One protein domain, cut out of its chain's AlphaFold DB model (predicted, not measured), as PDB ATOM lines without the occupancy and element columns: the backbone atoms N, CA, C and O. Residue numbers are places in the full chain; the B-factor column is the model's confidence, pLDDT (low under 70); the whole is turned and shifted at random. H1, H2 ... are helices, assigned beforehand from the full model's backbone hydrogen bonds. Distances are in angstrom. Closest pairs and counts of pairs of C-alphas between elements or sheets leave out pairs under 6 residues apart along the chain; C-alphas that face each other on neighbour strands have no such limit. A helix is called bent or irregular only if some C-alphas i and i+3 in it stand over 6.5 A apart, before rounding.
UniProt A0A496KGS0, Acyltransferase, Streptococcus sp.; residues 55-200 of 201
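AT A GLANCE: This is residues 55 to 200 of the 201 residues of the protein "Acyltransferase" of Streptococcus sp. (UniProt A0A496KGS0). The long helix H1, bent but running nearly straight, forms one side of a loose, elongated body of helices; H4 runs back alongside it, and on the other side of H4 lies H6, which crosses H4 and folds with H5 into a helical hairpin. At one end of the length the short helices H2 and H3 make the turn from H1 back toward H4, and at the other end residues 187 to 200, with H7, stick out. The printed part has 146 residues, with seven named helices in the order H1 to H7 and no named strand, and its class is all helix. The whole is loose, with a radius of gyration of the C-alphas of 19.1 A, and spans 61 by 36 by 34 A.

IN THESE COORDINATES: The longest helix by residues is H1, residues 59 to 89, beginning at C-alpha 59 at (-19.314, -20.390, -46.540). By its hydrogen bonds it was assigned as one helix, but it is bent: C-alphas 69 and 72 are 6.5 A apart. Its arms are H1a, residues 59 to 69, 15.3 A long, and H1b, residues 72 to 89, 24.4 A long, and their lines stand at a shallow tilt of 26 degrees. H4, residues 117 to 136, measures 31.2 A from first to last C-alpha. H6, residues 169 to 190, measures 32.6 A, and H5, residues 141 to 163, measures 33.3 A and begins at C-alpha 141 at (5.436, -21.607, -49.734). The shorter helices are H2, residues 91 to 96, H3, residues 99 to 108, and H7, residues 192 to 199, which ends at C-alpha 199 at (3.419, -40.195, -67.631). Three helices are irregular: in H2 C-alphas 92 and 95 are 7.4 A apart, in H4 C-alphas 117 and 120 are 7.7 A apart, and in H6 C-alphas 170 and 173 are 8.6 A apart.

HOW THE PARTS SIT: H1a touches H4, with residues 125 to 132 of H4 alone; the closest C-alphas, of Lys 66 and Phe 125, are 6.5 A apart, and the two run opposite ways at a shallow tilt of 21 degrees. H1b, with residues 74 to 78 alone, touches residues 118 to 122 of H4, closest at the C-alphas of Phe 74 and Leu 121, 6.5 A. H4 touches H6 at a steep tilt of 56 degrees, the same way, closest at the C-alphas of Ser 127 and Val 175, 5.4 A. H6 has a kink of 58 degrees near residue 176, and H4 one of 28 degrees near residue 130. H5 and H6 form a helical hairpin at a shallow tilt of 33 degrees, only just short of steep, closest at the C-alphas of Gly 158 and Asp 173, 4.6 A. H3 and H6 touch only at their ends, with the C-alphas of Leu 108 and Ile 169 4.6 A apart. H1b and H2 touch only at the corner, closest at the C-alphas of Leu 86 and Val 94, 6.0 A. H1b and H3 are near each other, while H1a and H5 are apart. H6 and H7 are close but not clearly touching, and about perpendicular at 73 degrees. Every O i to N i+4 pair is within hydrogen-bond range in H1a, H1b, H3 and H5; the counts are 12 of 16 in H4, 13 of 18 in H6, 2 of 4 in H7 and 0 of 2 in H2, where 2 of 3 O i to N i+3 pairs are within range.

THE WHOLE: The two C-alphas farthest apart, of Leu 95 and Lys 197, are 63.3 A apart. The printed part has no cut and no long link; the link from H3 to H4, eight residues, is short, and the others are tight. The mean pLDDT of the printed part is 88.4, with residues 109 to 116 and residue 200 under 70.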
ATOM      1  N   LYS A  55     -16.155 -22.065 -56.388       91.19
ATOM      2  CA  LYS A  55     -17.519 -22.108 -56.944       91.19
ATOM      3  C   LYS A  55     -18.553 -21.447 -56.016       91.19
ATOM      4  O   LYS A  55     -19.579 -20.987 -56.496       91.19
ATOM      5  N   TYR A  56     -18.319 -21.460 -54.706       91.69
ATOM      6  CA  TYR A  56     -19.266 -20.949 -53.720       91.69
ATOM      7  C   TYR A  56     -18.836 -19.561 -53.243       91.69
ATOM      8  O   TYR A  56     -17.692 -19.361 -52.817       91.69
ATOM      9  N   GLU A  57     -19.767 -18.611 -53.301       90.25
ATOM     10  CA  GLU A  57     -19.557 -17.240 -52.829       90.25
ATOM     11  C   GLU A  57     -19.469 -17.198 -51.302       90.25
ATOM     12  O   GLU A  57     -18.511 -16.651 -50.755       90.25
ATOM     13  N   THR A  58     -20.407 -17.866 -50.623       94.75
ATOM     14  CA  THR A  58     -20.519 -17.880 -49.161       94.75
ATOM     15  C   THR A  58     -20.142 -19.230 -48.552       94.75
ATOM     16  O   THR A  58     -20.370 -20.299 -49.130       94.75
ATOM     17  N   PHE A  59     -19.606 -19.188 -47.326       95.38
ATOM     18  CA  PHE A  59     -19.314 -20.390 -46.540       95.38
ATOM     19  C   PHE A  59     -20.583 -21.197 -46.244       95.38
ATOM     20  O   PHE A  59     -20.572 -22.415 -46.386       95.38
ATOM     21  N   SER A  60     -21.687 -20.523 -45.899       95.56
ATOM     22  CA  SER A  60     -22.965 -21.180 -45.605       95.56
ATOM     23  C   SER A  60     -23.470 -22.001 -46.796       95.56
ATOM     24  O   SER A  60     -23.793 -23.177 -46.637       95.56
ATOM     25  N   GLY A  61     -23.427 -21.447 -48.016       95.62
ATOM     26  CA  GLY A  61     -23.826 -22.175 -49.225       95.62
ATOM     27  C   GLY A  61     -22.959 -23.411 -49.497       95.62
ATOM     28  O   GLY A  61     -23.474 -24.471 -49.859       95.62
ATOM     29  N   TYR A  62     -21.647 -23.306 -49.271       95.81
ATOM     30  CA  TYR A  62     -20.732 -24.448 -49.366       95.81
ATOM     31  C   TYR A  62     -21.016 -25.507 -48.291       95.81
ATOM     32  O   TYR A  62     -21.146 -26.693 -48.610       95.81
ATOM     33  N   CYS A  63     -21.137 -25.086 -47.031       96.69
ATOM     34  CA  CYS A  63     -21.370 -25.966 -45.891       96.69
ATOM     35  C   CYS A  63     -22.703 -26.707 -46.040       96.69
ATOM     36  O   CYS A  63     -22.722 -27.932 -45.975       96.69
ATOM     37  N   LEU A  64     -23.789 -26.002 -46.373       96.75
ATOM     38  CA  LEU A  64     -25.107 -26.600 -46.586       96.75
ATOM     39  C   LEU A  64     -25.094 -27.629 -47.723       96.75
ATOM     40  O   LEU A  64     -25.688 -28.699 -47.601       96.75
ATOM     41  N   ASN A  65     -24.382 -27.343 -48.817       95.50
ATOM     42  CA  ASN A  65     -24.201 -28.317 -49.889       95.50
ATOM     43  C   ASN A  65     -23.497 -29.583 -49.377       95.50
ATOM     44  O   ASN A  65     -23.901 -30.689 -49.729       95.50
ATOM     45  N   LYS A  66     -22.460 -29.431 -48.544       95.69
ATOM     46  CA  LYS A  66     -21.730 -30.563 -47.958       95.69
ATOM     47  C   LYS A  66     -22.563 -31.335 -46.938       95.69
ATOM     48  O   LYS A  66     -22.535 -32.562 -46.984       95.69
ATOM     49  N   VAL A  67     -23.365 -30.657 -46.118       96.69
ATOM     50  CA  VAL A  67     -24.351 -31.281 -45.221       96.69
ATOM     51  C   VAL A  67     -25.320 -32.147 -46.024       96.69
ATOM     52  O   VAL A  67     -25.444 -33.337 -45.747       96.69
ATOM     53  N   LYS A  68     -25.936 -31.598 -47.080       96.38
ATOM     54  CA  LYS A  68     -26.875 -32.344 -47.937       96.38
ATOM     55  C   LYS A  68     -26.227 -33.541 -48.636       96.38
ATOM     56  O   LYS A  68     -26.880 -34.560 -48.809       96.38
ATOM     57  N   SER A  69     -24.962 -33.428 -49.047       93.75
ATOM     58  CA  SER A  69     -24.280 -34.496 -49.789       93.75
ATOM     59  C   SER A  69     -23.589 -35.552 -48.922       93.75
ATOM     60  O   SER A  69     -23.247 -36.602 -49.450       93.75
ATOM     61  N   LEU A  70     -23.306 -35.265 -47.646       94.38
ATOM     62  CA  LEU A  70     -22.501 -36.139 -46.776       94.38
ATOM     63  C   LEU A  70     -23.218 -36.459 -45.467       94.38
ATOM     64  O   LEU A  70     -23.457 -37.623 -45.172       94.38
ATOM     65  N   VAL A  71     -23.600 -35.427 -44.711       94.00
ATOM     66  CA  VAL A  71     -24.196 -35.577 -43.374       94.00
ATOM     67  C   VAL A  71     -25.593 -36.189 -43.466       94.00
ATOM     68  O   VAL A  71     -25.892 -37.142 -42.758       94.00
ATOM     69  N   VAL A  72     -26.438 -35.705 -44.380       94.62
ATOM     70  CA  VAL A  72     -27.788 -36.261 -44.572       94.62
ATOM     71  C   VAL A  72     -27.727 -37.743 -44.986       94.62
ATOM     72  O   VAL A  72     -28.334 -38.555 -44.290       94.62
ATOM     73  N   PRO A  73     -26.959 -38.150 -46.022       92.31
ATOM     74  CA  PRO A  73     -26.766 -39.565 -46.337       92.31
ATOM     75  C   PRO A  73     -26.201 -40.384 -45.177       92.31
ATOM     76  O   PRO A  73     -26.659 -41.500 -44.962       92.31
ATOM     77  N   PHE A  74     -25.255 -39.838 -44.406       91.19
ATOM     78  CA  PHE A  74     -24.725 -40.506 -43.218       91.19
ATOM     79  C   PHE A  74     -25.843 -40.843 -42.219       91.19
ATOM     80  O   PHE A  74     -25.991 -42.006 -41.845       91.19
ATOM     81  N   PHE A  75     -26.666 -39.868 -41.824       89.69
ATOM     82  CA  PHE A  75     -27.745 -40.106 -40.860       89.69
ATOM     83  C   PHE A  75     -28.836 -41.026 -41.410       89.69
ATOM     84  O   PHE A  75     -29.319 -41.887 -40.676       89.69
ATOM     85  N   LEU A  76     -29.199 -40.886 -42.688       91.94
ATOM     86  CA  LEU A  76     -30.219 -41.725 -43.321       91.94
ATOM     87  C   LEU A  76     -29.769 -43.184 -43.427       91.94
ATOM     88  O   LEU A  76     -30.520 -44.077 -43.049       91.94
ATOM     89  N   LEU A  77     -28.543 -43.431 -43.894       90.06
ATOM     90  CA  LEU A  77     -28.026 -44.788 -44.064       90.06
ATOM     91  C   LEU A  77     -27.792 -45.481 -42.719       90.06
ATOM     92  O   LEU A  77     -28.179 -46.635 -42.574       90.06
ATOM     93  N   ASN A  78     -27.223 -44.793 -41.721       86.81
ATOM     94  CA  ASN A  78     -27.045 -45.393 -40.393       86.81
ATOM     95  C   ASN A  78     -28.390 -45.650 -39.706       86.81
ATOM     96  O   ASN A  78     -28.569 -46.709 -39.117       86.81
ATOM     97  N   SER A  79     -29.358 -44.732 -39.827       87.06
ATOM     98  CA  SER A  79     -30.721 -44.969 -39.330       87.06
ATOM     99  C   SER A  79     -31.377 -46.156 -40.034       87.06
ATOM    100  O   SER A  79     -32.010 -46.974 -39.379       87.06
ATOM    101  N   PHE A  80     -31.203 -46.293 -41.351       89.25
ATOM    102  CA  PHE A  80     -31.729 -47.433 -42.101       89.25
ATOM    103  C   PHE A  80     -31.107 -48.759 -41.650       89.25
ATOM    104  O   PHE A  80     -31.842 -49.697 -41.358       89.25
ATOM    105  N   VAL A  81     -29.775 -48.833 -41.547       85.69
ATOM    106  CA  VAL A  81     -29.064 -50.034 -41.064       85.69
ATOM    107  C   VAL A  81     -29.518 -50.394 -39.653       85.69
ATOM    108  O   VAL A  81     -29.804 -51.558 -39.376       85.69
ATOM    109  N   PHE A  82     -29.645 -49.388 -38.792       84.06
ATOM    110  CA  PHE A  82     -30.131 -49.552 -37.433       84.06
ATOM    111  C   PHE A  82     -31.555 -50.131 -37.389       84.06
ATOM    112  O   PHE A  82     -31.784 -51.145 -36.732       84.06
ATOM    113  N   LEU A  83     -32.501 -49.542 -38.128       87.25
ATOM    114  CA  LEU A  83     -33.882 -50.033 -38.195       87.25
ATOM    115  C   LEU A  83     -33.950 -51.446 -38.783       87.25
ATOM    116  O   LEU A  83     -34.681 -52.290 -38.271       87.25
ATOM    117  N   PHE A  84     -33.170 -51.720 -39.828       87.19
ATOM    118  CA  PHE A  84     -33.098 -53.043 -40.432       87.19
ATOM    119  C   PHE A  84     -32.631 -54.091 -39.418       87.19
ATOM    120  O   PHE A  84     -33.233 -55.154 -39.299       87.19
ATOM    121  N   GLN A  85     -31.602 -53.797 -38.629       82.38
ATOM    122  CA  GLN A  85     -31.146 -54.735 -37.609       82.38
ATOM    123  C   GLN A  85     -32.154 -54.916 -36.482       82.38
ATOM    124  O   GLN A  85     -32.378 -56.049 -36.069       82.38
ATOM    125  N   LEU A  86     -32.777 -53.829 -36.029       84.81
ATOM    126  CA  LEU A  86     -33.750 -53.867 -34.944       84.81
ATOM    127  C   LEU A  86     -34.996 -54.683 -35.315       84.81
ATOM    128  O   LEU A  86     -35.465 -55.469 -34.506       84.81
ATOM    129  N   PHE A  87     -35.525 -54.510 -36.529       87.50
ATOM    130  CA  PHE A  87     -36.789 -55.136 -36.934       87.50
ATOM    131  C   PHE A  87     -36.632 -56.446 -37.711       87.50
ATOM    132  O   PHE A  87     -37.566 -57.242 -37.722       87.50
ATOM    133  N   VAL A  88     -35.494 -56.673 -38.376       88.56
ATOM    134  CA  VAL A  88     -35.298 -57.844 -39.251       88.56
ATOM    135  C   VAL A  88     -34.313 -58.843 -38.653       88.56
ATOM    136  O   VAL A  88     -34.605 -60.033 -38.629       88.56
ATOM    137  N   MET A  89     -33.151 -58.387 -38.174       84.62
ATOM    138  CA  MET A  89     -32.098 -59.298 -37.694       84.62
ATOM    139  C   MET A  89     -32.274 -59.704 -36.228       84.62
ATOM    140  O   MET A  89     -31.993 -60.846 -35.879       84.62
ATOM    141  N   TYR A  90     -32.729 -58.780 -35.379       85.44
ATOM    142  CA  TYR A  90     -32.854 -58.978 -33.932       85.44
ATOM    143  C   TYR A  90     -34.205 -58.464 -33.395       85.44
ATOM    144  O   TYR A  90     -34.222 -57.633 -32.482       85.44
ATOM    145  N   PRO A  91     -35.344 -58.951 -33.929       83.94
ATOM    146  CA  PRO A  91     -36.676 -58.456 -33.564       83.94
ATOM    147  C   PRO A  91     -36.991 -58.600 -32.067       83.94
ATOM    148  O   PRO A  91     -37.696 -57.768 -31.498       83.94
ATOM    149  N   ASP A  92     -36.411 -59.592 -31.393       83.94
ATOM    150  CA  ASP A  92     -36.639 -59.832 -29.962       83.94
ATOM    151  C   ASP A  92     -36.045 -58.732 -29.062       83.94
ATOM    152  O   ASP A  92     -36.442 -58.575 -27.907       83.94
ATOM    153  N   GLN A  93     -35.109 -57.930 -29.581       80.25
ATOM    154  CA  GLN A  93     -34.430 -56.874 -28.823       80.25
ATOM    155  C   GLN A  93     -35.153 -55.519 -28.886       80.25
ATOM    156  O   GLN A  93     -34.750 -54.591 -28.177       80.25
ATOM    157  N   VAL A  94     -36.235 -55.394 -29.669       78.25
ATOM    158  CA  VAL A  94     -36.970 -54.133 -29.907       78.25
ATOM    159  C   VAL A  94     -37.379 -53.442 -28.603       78.25
ATOM    160  O   VAL A  94     -37.177 -52.238 -28.453       78.25
ATOM    161  N   LEU A  95     -37.907 -54.195 -27.636       75.56
ATOM    162  CA  LEU A  95     -38.389 -53.652 -26.357       75.56
ATOM    163  C   LEU A  95     -37.261 -53.313 -25.369       75.56
ATOM    164  O   LEU A  95     -37.471 -52.550 -24.433       75.56
ATOM    165  N   SER A  96     -36.061 -53.859 -25.583       78.88
ATOM    166  CA  SER A  96     -34.870 -53.601 -24.759       78.88
ATOM    167  C   SER A  96     -33.995 -52.463 -25.297       78.88
ATOM    168  O   SER A  96     -32.947 -52.146 -24.730       78.88
ATOM    169  N   PHE A  97     -34.403 -51.850 -26.409       76.44
ATOM    170  CA  PHE A  97     -33.588 -50.877 -27.113       76.44
ATOM    171  C   PHE A  97     -33.473 -49.542 -26.363       76.44
ATOM    172  O   PHE A  97     -34.461 -48.908 -25.994       76.44
ATOM    173  N   ASN A  98     -32.235 -49.067 -26.214       80.94
ATOM    174  CA  ASN A  98     -31.930 -47.788 -25.591       80.94
ATOM    175  C   ASN A  98     -31.571 -46.726 -26.645       80.94
ATOM    176  O   ASN A  98     -30.449 -46.681 -27.159       80.94
ATOM    177  N   ILE A  99     -32.506 -45.812 -26.910       81.81
ATOM    178  CA  ILE A  99     -32.317 -44.705 -27.859       81.81
ATOM    179  C   ILE A  99     -31.151 -43.784 -27.481       81.81
ATOM    180  O   ILE A  99     -30.440 -43.291 -28.358       81.81
ATOM    181  N   HIS A 100     -30.902 -43.578 -26.185       82.06
ATOM    182  CA  HIS A 100     -29.791 -42.754 -25.724       82.06
ATOM    183  C   HIS A 100     -28.449 -43.390 -26.098       82.06
ATOM    184  O   HIS A 100     -27.538 -42.691 -26.543       82.06
ATOM    185  N   HIS A 101     -28.347 -44.718 -25.995       79.94
ATOM    186  CA  HIS A 101     -27.159 -45.453 -26.416       79.94
ATOM    187  C   HIS A 101     -26.906 -45.302 -27.921       79.94
ATOM    188  O   HIS A 101     -25.790 -44.983 -28.322       79.94
ATOM    189  N   PHE A 102     -27.947 -45.420 -28.750       80.06
ATOM    190  CA  PHE A 102     -27.832 -45.207 -30.195       80.06
ATOM    191  C   PHE A 102     -27.390 -43.784 -30.551       80.06
ATOM    192  O   PHE A 102     -26.469 -43.608 -31.345       80.06
ATOM    193  N   ILE A 103     -27.986 -42.758 -29.933       82.31
ATOM    194  CA  ILE A 103     -27.588 -41.358 -30.157       82.31
ATOM    195  C   ILE A 103     -26.132 -41.142 -29.730       82.31
ATOM    196  O   ILE A 103     -25.359 -40.509 -30.452       82.31
ATOM    197  N   LYS A 104     -25.737 -41.694 -28.578       81.69
ATOM    198  CA  LYS A 104     -24.359 -41.621 -28.091       81.69
ATOM    199  C   LYS A 104     -23.394 -42.267 -29.086       81.69
ATOM    200  O   LYS A 104     -22.378 -41.658 -29.398       81.69
ATOM    201  N   GLN A 105     -23.726 -43.431 -29.638       77.06
ATOM    202  CA  GLN A 105     -22.913 -44.110 -30.653       77.06
ATOM    203  C   GLN A 105     -22.848 -43.337 -31.977       77.06
ATOM    204  O   GLN A 105     -21.776 -43.199 -32.561       77.06
ATOM    205  N   LEU A 106     -23.970 -42.768 -32.415       80.75
ATOM    206  CA  LEU A 106     -24.074 -41.954 -33.627       80.75
ATOM    207  C   LEU A 106     -23.202 -40.689 -33.553       80.75
ATOM    208  O   LEU A 106     -22.609 -40.282 -34.553       80.75
ATOM    209  N   LEU A 107     -23.097 -40.080 -32.367       79.75
ATOM    210  CA  LEU A 107     -22.322 -38.856 -32.136       79.75
ATOM    211  C   LEU A 107     -20.856 -39.122 -31.771       79.75
ATOM    212  O   LEU A 107     -19.962 -38.495 -32.344       79.75
ATOM    213  N   LEU A 108     -20.599 -40.043 -30.841       75.06
ATOM    214  CA  LEU A 108     -19.248 -40.377 -30.380       75.06
ATOM    215  C   LEU A 108     -18.544 -41.403 -31.271       75.06
ATOM    216  O   LEU A 108     -17.402 -41.730 -30.977       75.06
ATOM    217  N   SER A 109     -19.191 -41.845 -32.364       61.97
ATOM    218  CA  SER A 109     -18.658 -42.783 -33.366       61.97
ATOM    219  C   SER A 109     -17.754 -43.821 -32.719       61.97
ATOM    220  O   SER A 109     -16.545 -43.835 -32.951       61.97
ATOM    221  N   ASP A 110     -18.359 -44.639 -31.860       60.38
ATOM    222  CA  ASP A 110     -17.660 -45.731 -31.205       60.38
ATOM    223  C   ASP A 110     -17.029 -46.618 -32.288       60.38
ATOM    224  O   ASP A 110     -17.718 -47.278 -33.073       60.38
ATOM    225  N   ARG A 111     -15.699 -46.535 -32.399       55.88
ATOM    226  CA  ARG A 111     -14.919 -47.102 -33.511       55.88
ATOM    227  C   ARG A 111     -14.939 -48.626 -33.514       55.88
ATOM    228  O   ARG A 111     -14.500 -49.231 -34.489       55.88
ATOM    229  N   LEU A 112     -15.429 -49.228 -32.431       45.84
ATOM    230  CA  LEU A 112     -15.429 -50.664 -32.187       45.84
ATOM    231  C   LEU A 112     -16.742 -51.352 -32.573       45.84
ATOM    232  O   LEU A 112     -16.832 -52.577 -32.480       45.84
ATOM    233  N   HIS A 113     -17.760 -50.620 -33.040       52.69
ATOM    234  CA  HIS A 113     -19.069 -51.212 -33.302       52.69
ATOM    235  C   HIS A 113     -19.422 -51.383 -34.785       52.69
ATOM    236  O   HIS A 113     -19.274 -50.495 -35.623       52.69
ATOM    237  N   ILE A 114     -19.988 -52.564 -35.056       50.47
ATOM    238  CA  ILE A 114     -20.439 -53.115 -36.347       50.47
ATOM    239  C   ILE A 114     -21.371 -52.158 -37.115       50.47
ATOM    240  O   ILE A 114     -21.464 -52.227 -38.339       50.47
ATOM    241  N   TYR A 115     -22.026 -51.241 -36.405       52.38
ATOM    242  CA  TYR A 115     -23.095 -50.383 -36.909       52.38
ATOM    243  C   TYR A 115     -22.616 -49.155 -37.693       52.38
ATOM    244  O   TYR A 115     -23.360 -48.646 -38.526       52.38
ATOM    245  N   PHE A 116     -21.378 -48.693 -37.478       63.97
ATOM    246  CA  PHE A 116     -20.928 -47.370 -37.937       63.97
ATOM    247  C   PHE A 116     -19.774 -47.418 -38.948       63.97
ATOM    248  O   PHE A 116     -18.818 -46.650 -38.873       63.97
ATOM    249  N   GLN A 117     -19.882 -48.276 -39.967       74.69
ATOM    250  CA  GLN A 117     -18.888 -48.377 -41.054       74.69
ATOM    251  C   GLN A 117     -18.786 -47.095 -41.908       74.69
ATOM    252  O   GLN A 117     -17.772 -46.843 -42.555       74.69
ATOM    253  N   LEU A 118     -19.810 -46.235 -41.870       83.69
ATOM    254  CA  LEU A 118     -19.873 -44.964 -42.604       83.69
ATOM    255  C   LEU A 118     -19.201 -43.785 -41.875       83.69
ATOM    256  O   LEU A 118     -19.372 -42.633 -42.283       83.69
ATOM    257  N   TRP A 119     -18.432 -44.043 -40.812       86.12
ATOM    258  CA  TRP A 119     -17.751 -43.026 -39.998       86.12
ATOM    259  C   TRP A 119     -16.914 -42.032 -40.821       86.12
ATOM    260  O   TRP A 119     -16.822 -40.850 -40.479       86.12
ATOM    261  N   PHE A 120     -16.332 -42.484 -41.936       88.19
ATOM    262  CA  PHE A 120     -15.470 -41.659 -42.783       88.19
ATOM    263  C   PHE A 120     -16.221 -40.492 -43.445       88.19
ATOM    264  O   PHE A 120     -15.588 -39.502 -43.806       88.19
ATOM    265  N   LEU A 121     -17.556 -40.559 -43.582       91.94
ATOM    266  CA  LEU A 121     -18.365 -39.457 -44.123       91.94
ATOM    267  C   LEU A 121     -18.347 -38.229 -43.206       91.94
ATOM    268  O   LEU A 121     -18.273 -37.102 -43.704       91.94
ATOM    269  N   ASN A 122     -18.351 -38.434 -41.887       92.19
ATOM    270  CA  ASN A 122     -18.261 -37.349 -40.907       92.19
ATOM    271  C   ASN A 122     -16.886 -36.683 -40.963       92.19
ATOM    272  O   ASN A 122     -16.785 -35.458 -41.068       92.19
ATOM    273  N   VAL A 123     -15.828 -37.498 -40.995       94.06
ATOM    274  CA  VAL A 123     -14.447 -37.021 -41.146       94.06
ATOM    275  C   VAL A 123     -14.287 -36.263 -42.463       94.06
ATOM    276  O   VAL A 123     -13.704 -35.178 -42.485       94.06
ATOM    277  N   LEU A 124     -14.858 -36.772 -43.559       95.31
ATOM    278  CA  LEU A 124     -14.835 -36.113 -44.861       95.31
ATOM    279  C   LEU A 124     -15.586 -34.773 -44.841       95.31
ATOM    280  O   LEU A 124     -15.109 -33.796 -45.423       95.31
ATOM    281  N   PHE A 125     -16.739 -34.702 -44.172       96.62
ATOM    282  CA  PHE A 125     -17.490 -33.459 -44.002       96.62
ATOM    283  C   PHE A 125     -16.679 -32.411 -43.232       96.62
ATOM    284  O   PHE A 125     -16.487 -31.302 -43.738       96.62
ATOM    285  N   LEU A 126     -16.153 -32.768 -42.057       96.75
ATOM    286  CA  LEU A 126     -15.326 -31.871 -41.247       96.75
ATOM    287  C   LEU A 126     -14.090 -31.415 -42.027       96.75
ATOM    288  O   LEU A 126     -13.810 -30.221 -42.117       96.75
ATOM    289  N   SER A 127     -13.405 -32.341 -42.697       97.12
ATOM    290  CA  SER A 127     -12.249 -32.019 -43.539       97.12
ATOM    291  C   SER A 127     -12.623 -31.084 -44.688       97.12
ATOM    292  O   SER A 127     -11.863 -30.177 -45.020       97.12
ATOM    293  N   HIS A 128     -13.821 -31.215 -45.263       96.75
ATOM    294  CA  HIS A 128     -14.314 -30.254 -46.245       96.75
ATOM    295  C   HIS A 128     -14.529 -28.860 -45.661       96.75
ATOM    296  O   HIS A 128     -14.209 -27.887 -46.352       96.75
ATOM    297  N   VAL A 129     -15.046 -28.755 -44.437       96.88
ATOM    298  CA  VAL A 129     -15.210 -27.480 -43.727       96.88
ATOM    299  C   VAL A 129     -13.850 -26.819 -43.507       96.88
ATOM    300  O   VAL A 129     -13.664 -25.678 -43.920       96.88
ATOM    301  N   PHE A 130     -12.858 -27.536 -42.976       96.56
ATOM    302  CA  PHE A 130     -11.508 -26.983 -42.796       96.56
ATOM    303  C   PHE A 130     -10.821 -26.652 -44.130       96.56
ATOM    304  O   PHE A 130     -10.227 -25.581 -44.279       96.56
ATOM    305  N   SER A 131     -10.970 -27.511 -45.145       96.31
ATOM    306  CA  SER A 131     -10.409 -27.271 -46.481       96.31
ATOM    307  C   SER A 131     -10.967 -26.003 -47.134       96.31
ATOM    308  O   SER A 131     -10.258 -25.366 -47.908       96.31
ATOM    309  N   TYR A 132     -12.203 -25.596 -46.806       96.62
ATOM    310  CA  TYR A 132     -12.776 -24.343 -47.297       96.62
ATOM    311  C   TYR A 132     -11.898 -23.157 -46.892       96.62
ATOM    312  O   TYR A 132     -11.478 -22.381 -47.750       96.62
ATOM    313  N   PHE A 133     -11.578 -23.048 -45.601       95.62
ATOM    314  CA  PHE A 133     -10.786 -21.940 -45.068       95.62
ATOM    315  C   PHE A 133      -9.351 -21.962 -45.596       95.62
ATOM    316  O   PHE A 133      -8.828 -20.920 -45.993       95.62
ATOM    317  N   ILE A 134      -8.745 -23.151 -45.684       95.69
ATOM    318  CA  ILE A 134      -7.392 -23.313 -46.226       95.69
ATOM    319  C   ILE A 134      -7.353 -22.896 -47.705       95.69
ATOM    320  O   ILE A 134      -6.488 -22.122 -48.095       95.69
ATOM    321  N   LEU A 135      -8.295 -23.350 -48.534       95.31
ATOM    322  CA  LEU A 135      -8.235 -23.161 -49.992       95.31
ATOM    323  C   LEU A 135      -8.802 -21.821 -50.484       95.31
ATOM    324  O   LEU A 135      -8.525 -21.416 -51.620       95.31
ATOM    325  N   LYS A 136      -9.620 -21.132 -49.677       93.88
ATOM    326  CA  LYS A 136     -10.130 -19.794 -50.022       93.88
ATOM    327  C   LYS A 136      -9.028 -18.736 -49.907       93.88
ATOM    328  O   LYS A 136      -9.020 -17.784 -50.687       93.88
ATOM    329  N   ARG A 137      -8.078 -18.925 -48.986       93.75
ATOM    330  CA  ARG A 137      -6.907 -18.060 -48.813       93.75
ATOM    331  C   ARG A 137      -5.776 -18.459 -49.772       93.75
ATOM    332  O   ARG A 137      -5.583 -19.633 -50.071       93.75
ATOM    333  N   ARG A 138      -5.019 -17.471 -50.263       92.25
ATOM    334  CA  ARG A 138      -3.747 -17.706 -50.967       92.25
ATOM    335  C   ARG A 138      -2.614 -17.723 -49.944       92.25
ATOM    336  O   ARG A 138      -2.510 -16.794 -49.147       92.25
ATOM    337  N   TRP A 139      -1.803 -18.772 -49.977       94.25
ATOM    338  CA  TRP A 139      -0.694 -18.985 -49.050       94.25
ATOM    339  C   TRP A 139       0.628 -19.021 -49.805       94.25
ATOM    340  O   TRP A 139       0.696 -19.559 -50.914       94.25
ATOM    341  N   ASN A 140       1.672 -18.489 -49.177       95.44
ATOM    342  CA  ASN A 140       3.037 -18.580 -49.690       95.44
ATOM    343  C   ASN A 140       3.654 -19.937 -49.314       95.44
ATOM    344  O   ASN A 140       3.148 -20.636 -48.435       95.44
ATOM    345  N   VAL A 141       4.775 -20.303 -49.942       94.31
ATOM    346  CA  VAL A 141       5.436 -21.607 -49.734       94.31
ATOM    347  C   VAL A 141       5.741 -21.870 -48.255       94.31
ATOM    348  O   VAL A 141       5.360 -22.916 -47.738       94.31
ATOM    349  N   SER A 142       6.317 -20.904 -47.531       95.50
ATOM    350  CA  SER A 142       6.627 -21.067 -46.100       95.50
ATOM    351  C   SER A 142       5.379 -21.324 -45.248       95.50
ATOM    352  O   SER A 142       5.419 -22.103 -44.302       95.50
ATOM    353  N   GLN A 143       4.243 -20.715 -45.599       95.81
ATOM    354  CA  GLN A 143       2.982 -20.946 -44.895       95.81
ATOM    355  C   GLN A 143       2.408 -22.331 -45.205       95.81
ATOM    356  O   GLN A 143       1.887 -22.981 -44.304       95.81
ATOM    357  N   TRP A 144       2.543 -22.815 -46.444       95.81
ATOM    358  CA  TRP A 144       2.192 -24.195 -46.786       95.81
ATOM    359  C   TRP A 144       3.023 -25.213 -46.008       95.81
ATOM    360  O   TRP A 144       2.462 -26.188 -45.513       95.81
ATOM    361  N   VAL A 145       4.326 -24.964 -45.840       95.94
ATOM    362  CA  VAL A 145       5.195 -25.809 -45.009       95.94
ATOM    363  C   VAL A 145       4.684 -25.849 -43.567       95.94
ATOM    364  O   VAL A 145       4.527 -26.932 -43.012       95.94
ATOM    365  N   ILE A 146       4.330 -24.699 -42.982       96.88
ATOM    366  CA  ILE A 146       3.757 -24.633 -41.625       96.88
ATOM    367  C   ILE A 146       2.427 -25.398 -41.538       96.88
ATOM    368  O   ILE A 146       2.213 -26.154 -40.590       96.88
ATOM    369  N   ILE A 147       1.537 -25.251 -42.526       96.00
ATOM    370  CA  ILE A 147       0.267 -25.992 -42.581       96.00
ATOM    371  C   ILE A 147       0.530 -27.501 -42.614       96.00
ATOM    372  O   ILE A 147      -0.062 -28.234 -41.829       96.00
ATOM    373  N   ILE A 148       1.444 -27.979 -43.459       96.44
ATOM    374  CA  ILE A 148       1.762 -29.410 -43.546       96.44
ATOM    375  C   ILE A 148       2.367 -29.916 -42.230       96.44
ATOM    376  O   ILE A 148       1.913 -30.931 -41.709       96.44
ATOM    377  N   LEU A 149       3.331 -29.195 -41.651       97.00
ATOM    378  CA  LEU A 149       3.947 -29.575 -40.377       97.00
ATOM    379  C   LEU A 149       2.923 -29.612 -39.236       97.00
ATOM    380  O   LEU A 149       2.893 -30.577 -38.476       97.00
ATOM    381  N   SER A 150       2.044 -28.612 -39.144       97.12
ATOM    382  CA  SER A 150       0.967 -28.600 -38.145       97.12
ATOM    383  C   SER A 150      -0.005 -29.766 -38.328       97.12
ATOM    384  O   SER A 150      -0.364 -30.407 -37.342       97.12
ATOM    385  N   LEU A 151      -0.374 -30.112 -39.567       96.94
ATOM    386  CA  LEU A 151      -1.197 -31.291 -39.839       96.94
ATOM    387  C   LEU A 151      -0.490 -32.573 -39.387       96.94
ATOM    388  O   LEU A 151      -1.117 -33.380 -38.712       96.94
ATOM    389  N   LEU A 152       0.804 -32.741 -39.676       96.94
ATOM    390  CA  LEU A 152       1.580 -33.910 -39.241       96.94
ATOM    391  C   LEU A 152       1.657 -34.031 -37.711       96.94
ATOM    392  O   LEU A 152       1.480 -35.122 -37.169       96.94
ATOM    393  N   VAL A 153       1.849 -32.914 -37.003       97.25
ATOM    394  CA  VAL A 153       1.801 -32.886 -35.531       97.25
ATOM    395  C   VAL A 153       0.414 -33.291 -35.026       97.25
ATOM    396  O   VAL A 153       0.307 -34.111 -34.116       97.25
ATOM    397  N   LEU A 154      -0.657 -32.775 -35.634       96.56
ATOM    398  CA  LEU A 154      -2.026 -33.138 -35.265       96.56
ATOM    399  C   LEU A 154      -2.342 -34.611 -35.558       96.56
ATOM    400  O   LEU A 154      -3.057 -35.226 -34.773       96.56
ATOM    401  N   VAL A 155      -1.785 -35.199 -36.623       95.56
ATOM    402  CA  VAL A 155      -1.882 -36.648 -36.885       95.56
ATOM    403  C   VAL A 155      -1.229 -37.441 -35.753       95.56
ATOM    404  O   VAL A 155      -1.840 -38.369 -35.224       95.56
ATOM    405  N   TYR A 156      -0.021 -37.056 -35.335       95.06
ATOM    406  CA  TYR A 156       0.670 -37.713 -34.224       95.06
ATOM    407  C   TYR A 156      -0.120 -37.607 -32.908       95.06
ATOM    408  O   TYR A 156      -0.281 -38.598 -32.193       95.06
ATOM    409  N   LEU A 157      -0.665 -36.426 -32.601       94.56
ATOM    410  CA  LEU A 157      -1.525 -36.234 -31.431       94.56
ATOM    411  C   LEU A 157      -2.812 -37.063 -31.532       94.56
ATOM    412  O   LEU A 157      -3.182 -37.718 -30.559       94.56
ATOM    413  N   GLY A 158      -3.447 -37.103 -32.704       91.75
ATOM    414  CA  GLY A 158      -4.625 -37.929 -32.968       91.75
ATOM    415  C   GLY A 158      -4.358 -39.414 -32.729       91.75
ATOM    416  O   GLY A 158      -5.145 -40.083 -32.065       91.75
ATOM    417  N   GLN A 159      -3.189 -39.917 -33.139       90.88
ATOM    418  CA  GLN A 159      -2.770 -41.289 -32.840       90.88
ATOM    419  C   GLN A 159      -2.627 -41.539 -31.328       90.88
ATOM    420  O   GLN A 159      -2.995 -42.606 -30.837       90.88
ATOM    421  N   LYS A 160      -2.120 -40.569 -30.558       91.75
ATOM    422  CA  LYS A 160      -2.032 -40.691 -29.092       91.75
ATOM    423  C   LYS A 160      -3.403 -40.673 -28.418       91.75
ATOM    424  O   LYS A 160      -3.594 -41.420 -27.463       91.75
ATOM    425  N   VAL A 161      -4.334 -39.853 -28.906       88.94
ATOM    426  CA  VAL A 161      -5.737 -39.835 -28.451       88.94
ATOM    427  C   VAL A 161      -6.391 -41.188 -28.731       88.94
ATOM    428  O   VAL A 161      -6.996 -41.766 -27.831       88.94
ATOM    429  N   TYR A 162      -6.179 -41.728 -29.934       83.62
ATOM    430  CA  TYR A 162      -6.678 -43.039 -30.338       83.62
ATOM    431  C   TYR A 162      -6.144 -44.169 -29.452       83.62
ATOM    432  O   TYR A 162      -6.921 -44.969 -28.945       83.62
ATOM    433  N   ASN A 163      -4.836 -44.193 -29.182       86.44
ATOM    434  CA  ASN A 163      -4.218 -45.206 -28.317       86.44
ATOM    435  C   ASN A 163      -4.683 -45.135 -26.853       86.44
ATOM    436  O   ASN A 163      -4.466 -46.080 -26.103       86.44
ATOM    437  N   ARG A 164      -5.258 -44.006 -26.426       86.69
ATOM    438  CA  ARG A 164      -5.852 -43.829 -25.093       86.69
ATOM    439  C   ARG A 164      -7.363 -44.079 -25.078       86.69
ATOM    440  O   ARG A 164      -7.997 -43.783 -24.072       86.69
ATOM    441  N   GLU A 165      -7.926 -44.571 -26.183       82.44
ATOM    442  CA  GLU A 165      -9.352 -44.885 -26.340       82.44
ATOM    443  C   GLU A 165     -10.282 -43.693 -26.054       82.44
ATOM    444  O   GLU A 165     -11.435 -43.841 -25.650       82.44
ATOM    445  N   TYR A 166      -9.797 -42.471 -26.295       82.00
ATOM    446  CA  TYR A 166     -10.631 -41.279 -26.202       82.00
ATOM    447  C   TYR A 166     -11.480 -41.135 -27.467       82.00
ATOM    448  O   TYR A 166     -10.997 -40.723 -28.524       82.00
ATOM    449  N   TYR A 167     -12.771 -41.434 -27.343       79.44
ATOM    450  CA  TYR A 167     -13.744 -41.256 -28.418       79.44
ATOM    451  C   TYR A 167     -14.134 -39.784 -28.556       79.44
ATOM    452  O   TYR A 167     -14.808 -39.212 -27.696       79.44
ATOM    453  N   LEU A 168     -13.694 -39.160 -29.648       85.12
ATOM    454  CA  LEU A 168     -14.060 -37.790 -29.980       85.12
ATOM    455  C   LEU A 168     -15.279 -37.749 -30.895       85.12
ATOM    456  O   LEU A 168     -15.469 -38.607 -31.759       85.12
ATOM    457  N   ILE A 169     -16.062 -36.681 -30.749       87.56
ATOM    458  CA  ILE A 169     -17.224 -36.412 -31.595       87.56
ATOM    459  C   ILE A 169     -16.795 -36.478 -33.063       87.56
ATOM    460  O   ILE A 169     -15.865 -35.785 -33.488       87.56
ATOM    461  N   TRP A 170     -17.483 -37.333 -33.824       86.88
ATOM    462  CA  TRP A 170     -17.294 -37.493 -35.270       86.88
ATOM    463  C   TRP A 170     -15.855 -37.803 -35.711       86.88
ATOM    464  O   TRP A 170     -15.489 -37.528 -36.857       86.88
ATOM    465  N   ASN A 171     -15.048 -38.401 -34.828       88.00
ATOM    466  CA  ASN A 171     -13.664 -38.780 -35.115       88.00
ATOM    467  C   ASN A 171     -12.805 -37.609 -35.616       88.00
ATOM    468  O   ASN A 171     -12.041 -37.740 -36.577       88.00
ATOM    469  N   ILE A 172     -12.952 -36.438 -34.987       91.06
ATOM    470  CA  ILE A 172     -12.252 -35.212 -35.392       91.06
ATOM    471  C   ILE A 172     -10.717 -35.349 -35.388       91.06
ATOM    472  O   ILE A 172     -10.042 -34.692 -36.172       91.06
ATOM    473  N   ASP A 173     -10.156 -36.244 -34.578       91.06
ATOM    474  CA  ASP A 173      -8.731 -36.605 -34.571       91.06
ATOM    475  C   ASP A 173      -8.235 -37.204 -35.899       91.06
ATOM    476  O   ASP A 173      -7.037 -37.155 -36.172       91.06
ATOM    477  N   LEU A 174      -9.128 -37.714 -36.755       92.00
ATOM    478  CA  LEU A 174      -8.789 -38.238 -38.086       92.00
ATOM    479  C   LEU A 174      -8.849 -37.170 -39.191       92.00
ATOM    480  O   LEU A 174      -8.355 -37.390 -40.301       92.00
ATOM    481  N   VAL A 175      -9.422 -35.996 -38.905       95.81
ATOM    482  CA  VAL A 175      -9.530 -34.875 -39.855       95.81
ATOM    483  C   VAL A 175      -8.169 -34.413 -40.390       95.81
ATOM    484  O   VAL A 175      -8.082 -34.171 -41.594       95.81
ATOM    485  N   PRO A 176      -7.087 -34.322 -39.589       96.69
ATOM    486  CA  PRO A 176      -5.772 -33.954 -40.105       96.69
ATOM    487  C   PRO A 176      -5.260 -34.915 -41.188       96.69
ATOM    488  O   PRO A 176      -4.780 -34.458 -42.226       96.69
ATOM    489  N   VAL A 177      -5.433 -36.231 -41.001       95.00
ATOM    490  CA  VAL A 177      -5.059 -37.245 -42.005       95.00
ATOM    491  C   VAL A 177      -5.872 -37.041 -43.283       95.00
ATOM    492  O   VAL A 177      -5.319 -36.971 -44.380       95.00
ATOM    493  N   ALA A 178      -7.190 -36.894 -43.149       96.50
ATOM    494  CA  ALA A 178      -8.079 -36.688 -44.287       96.50
ATOM    495  C   ALA A 178      -7.776 -35.384 -45.047       96.50
ATOM    496  O   ALA A 178      -7.799 -35.369 -46.280       96.50
ATOM    497  N   LEU A 179      -7.436 -34.303 -44.337       97.38
ATOM    498  CA  LEU A 179      -7.020 -33.033 -44.930       97.38
ATOM    499  C   LEU A 179      -5.761 -33.176 -45.780       97.38
ATOM    500  O   LEU A 179      -5.732 -32.609 -46.870       97.38
ATOM    501  N   ILE A 180      -4.761 -33.944 -45.336       97.44
ATOM    502  CA  ILE A 180      -3.549 -34.197 -46.129       97.44
ATOM    503  C   ILE A 180      -3.933 -34.798 -47.488       97.44
ATOM    504  O   ILE A 180      -3.576 -34.243 -48.528       97.44
ATOM    505  N   PHE A 181      -4.741 -35.863 -47.504       97.50
ATOM    506  CA  PHE A 181      -5.174 -36.500 -48.754       97.50
ATOM    507  C   PHE A 181      -6.058 -35.593 -49.620       97.50
ATOM    508  O   PHE A 181      -5.879 -35.544 -50.837       97.50
ATOM    509  N   ILE A 182      -6.971 -34.823 -49.022       97.94
ATOM    510  CA  ILE A 182      -7.802 -33.855 -49.756       97.94
ATOM    511  C   ILE A 182      -6.938 -32.772 -50.411       97.94
ATOM    512  O   ILE A 182      -7.136 -32.454 -51.585       97.94
ATOM    513  N   LEU A 183      -5.983 -32.198 -49.675       97.31
ATOM    514  CA  LEU A 183      -5.093 -31.159 -50.193       97.31
ATOM    515  C   LEU A 183      -4.187 -31.707 -51.301       97.31
ATOM    516  O   LEU A 183      -4.033 -31.042 -52.325       97.31
ATOM    517  N   LEU A 184      -3.678 -32.934 -51.154       97.00
ATOM    518  CA  LEU A 184      -2.951 -33.640 -52.214       97.00
ATOM    519  C   LEU A 184      -3.815 -33.834 -53.466       97.00
ATOM    520  O   LEU A 184      -3.350 -33.588 -54.578       97.00
ATOM    521  N   GLY A 185      -5.088 -34.202 -53.305       96.44
ATOM    522  CA  GLY A 185      -6.034 -34.310 -54.415       96.44
ATOM    523  C   GLY A 185      -6.228 -32.981 -55.150       96.44
ATOM    524  O   GLY A 185      -6.160 -32.931 -56.379       96.44
ATOM    525  N   VAL A 186      -6.408 -31.882 -54.408       96.00
ATOM    526  CA  VAL A 186      -6.526 -30.528 -54.983       96.00
ATOM    527  C   VAL A 186      -5.245 -30.116 -55.706       96.00
ATOM    528  O   VAL A 186      -5.311 -29.574 -56.810       96.00
ATOM    529  N   TRP A 187      -4.084 -30.371 -55.103       95.00
ATOM    530  CA  TRP A 187      -2.790 -30.074 -55.709       95.00
ATOM    531  C   TRP A 187      -2.596 -30.857 -57.010       95.00
ATOM    532  O   TRP A 187      -2.260 -30.258 -58.029       95.00
ATOM    533  N   THR A 188      -2.903 -32.155 -57.011       94.69
ATOM    534  CA  THR A 188      -2.793 -33.013 -58.202       94.69
ATOM    535  C   THR A 188      -3.673 -32.490 -59.331       94.69
ATOM    536  O   THR A 188      -3.209 -32.319 -60.452       94.69
ATOM    537  N   LYS A 189      -4.929 -32.146 -59.028       92.88
ATOM    538  CA  LYS A 189      -5.864 -31.564 -60.000       92.88
ATOM    539  C   LYS A 189      -5.324 -30.273 -60.628       92.88
ATOM    540  O   LYS A 189      -5.465 -30.075 -61.829       92.88
ATOM    541  N   ASN A 190      -4.718 -29.394 -59.829       92.12
ATOM    542  CA  ASN A 190      -4.191 -28.114 -60.316       92.12
ATOM    543  C   ASN A 190      -2.907 -28.267 -61.150       92.12
ATOM    544  O   ASN A 190      -2.623 -27.396 -61.967       92.12
ATOM    545  N   ASN A 191      -2.152 -29.351 -60.956       92.62
ATOM    546  CA  ASN A 191      -0.889 -29.621 -61.650       92.62
ATOM    547  C   ASN A 191      -1.000 -30.765 -62.673       92.62
ATOM    548  O   ASN A 191       0.019 -31.231 -63.178       92.62
ATOM    549  N   LEU A 192      -2.217 -31.209 -63.001       89.50
ATOM    550  CA  LEU A 192      -2.453 -32.406 -63.812       89.50
ATOM    551  C   LEU A 192      -1.726 -32.352 -65.164       89.50
ATOM    552  O   LEU A 192      -0.989 -33.270 -65.488       89.50
ATOM    553  N   HIS A 193      -1.819 -31.227 -65.878       86.25
ATOM    554  CA  HIS A 193      -1.137 -31.025 -67.162       86.25
ATOM    555  C   HIS A 193       0.399 -31.118 -67.060       86.25
ATOM    556  O   HIS A 193       1.076 -31.480 -68.016       86.25
ATOM    557  N   GLN A 194       0.989 -30.747 -65.919       87.56
ATOM    558  CA  GLN A 194       2.434 -30.898 -65.714       87.56
ATOM    559  C   GLN A 194       2.798 -32.351 -65.416       87.56
ATOM    560  O   GLN A 194       3.813 -32.826 -65.910       87.56
ATOM    561  N   LEU A 195       1.965 -33.047 -64.639       87.06
ATOM    562  CA  LEU A 195       2.154 -34.457 -64.307       87.06
ATOM    563  C   LEU A 195       2.013 -35.346 -65.543       87.06
ATOM    564  O   LEU A 195       2.830 -36.238 -65.733       87.06
ATOM    565  N   GLU A 196       1.044 -35.065 -66.415       87.38
ATOM    566  CA  GLU A 196       0.818 -35.810 -67.661       87.38
ATOM    567  C   GLU A 196       2.080 -35.890 -68.532       87.38
ATOM    568  O   GLU A 196       2.339 -36.938 -69.111       87.38
ATOM    569  N   LYS A 197       2.933 -34.855 -68.535       87.94
ATOM    570  CA  LYS A 197       4.209 -34.856 -69.277       87.94
ATOM    571  C   LYS A 197       5.211 -35.914 -68.809       87.94
ATOM    572  O   LYS A 197       6.090 -36.284 -69.577       87.94
ATOM    573  N   TYR A 198       5.122 -36.359 -67.556       84.38
ATOM    574  CA  TYR A 198       6.000 -37.394 -66.999       84.38
ATOM    575  C   TYR A 198       5.426 -38.806 -67.172       84.38
ATOM    576  O   TYR A 198       6.153 -39.779 -66.993       84.38
ATOM    577  N   PHE A 199       4.132 -38.920 -67.492       78.38
ATOM    578  CA  PHE A 199       3.419 -40.195 -67.631       78.38
ATOM    579  C   PHE A 199       2.986 -40.502 -69.068       78.38
ATOM    580  O   PHE A 199       2.510 -41.605 -69.328       78.38
ATOM    581  N   SER A 200       3.151 -39.559 -69.999       66.75
ATOM    582  CA  SER A 200       3.092 -39.819 -71.434       66.75
ATOM    583  C   SER A 200       4.333 -40.619 -71.841       66.75
ATOM    584  O   SER A 200       5.365 -40.034 -72.172       66.75
TER     585      SER A 200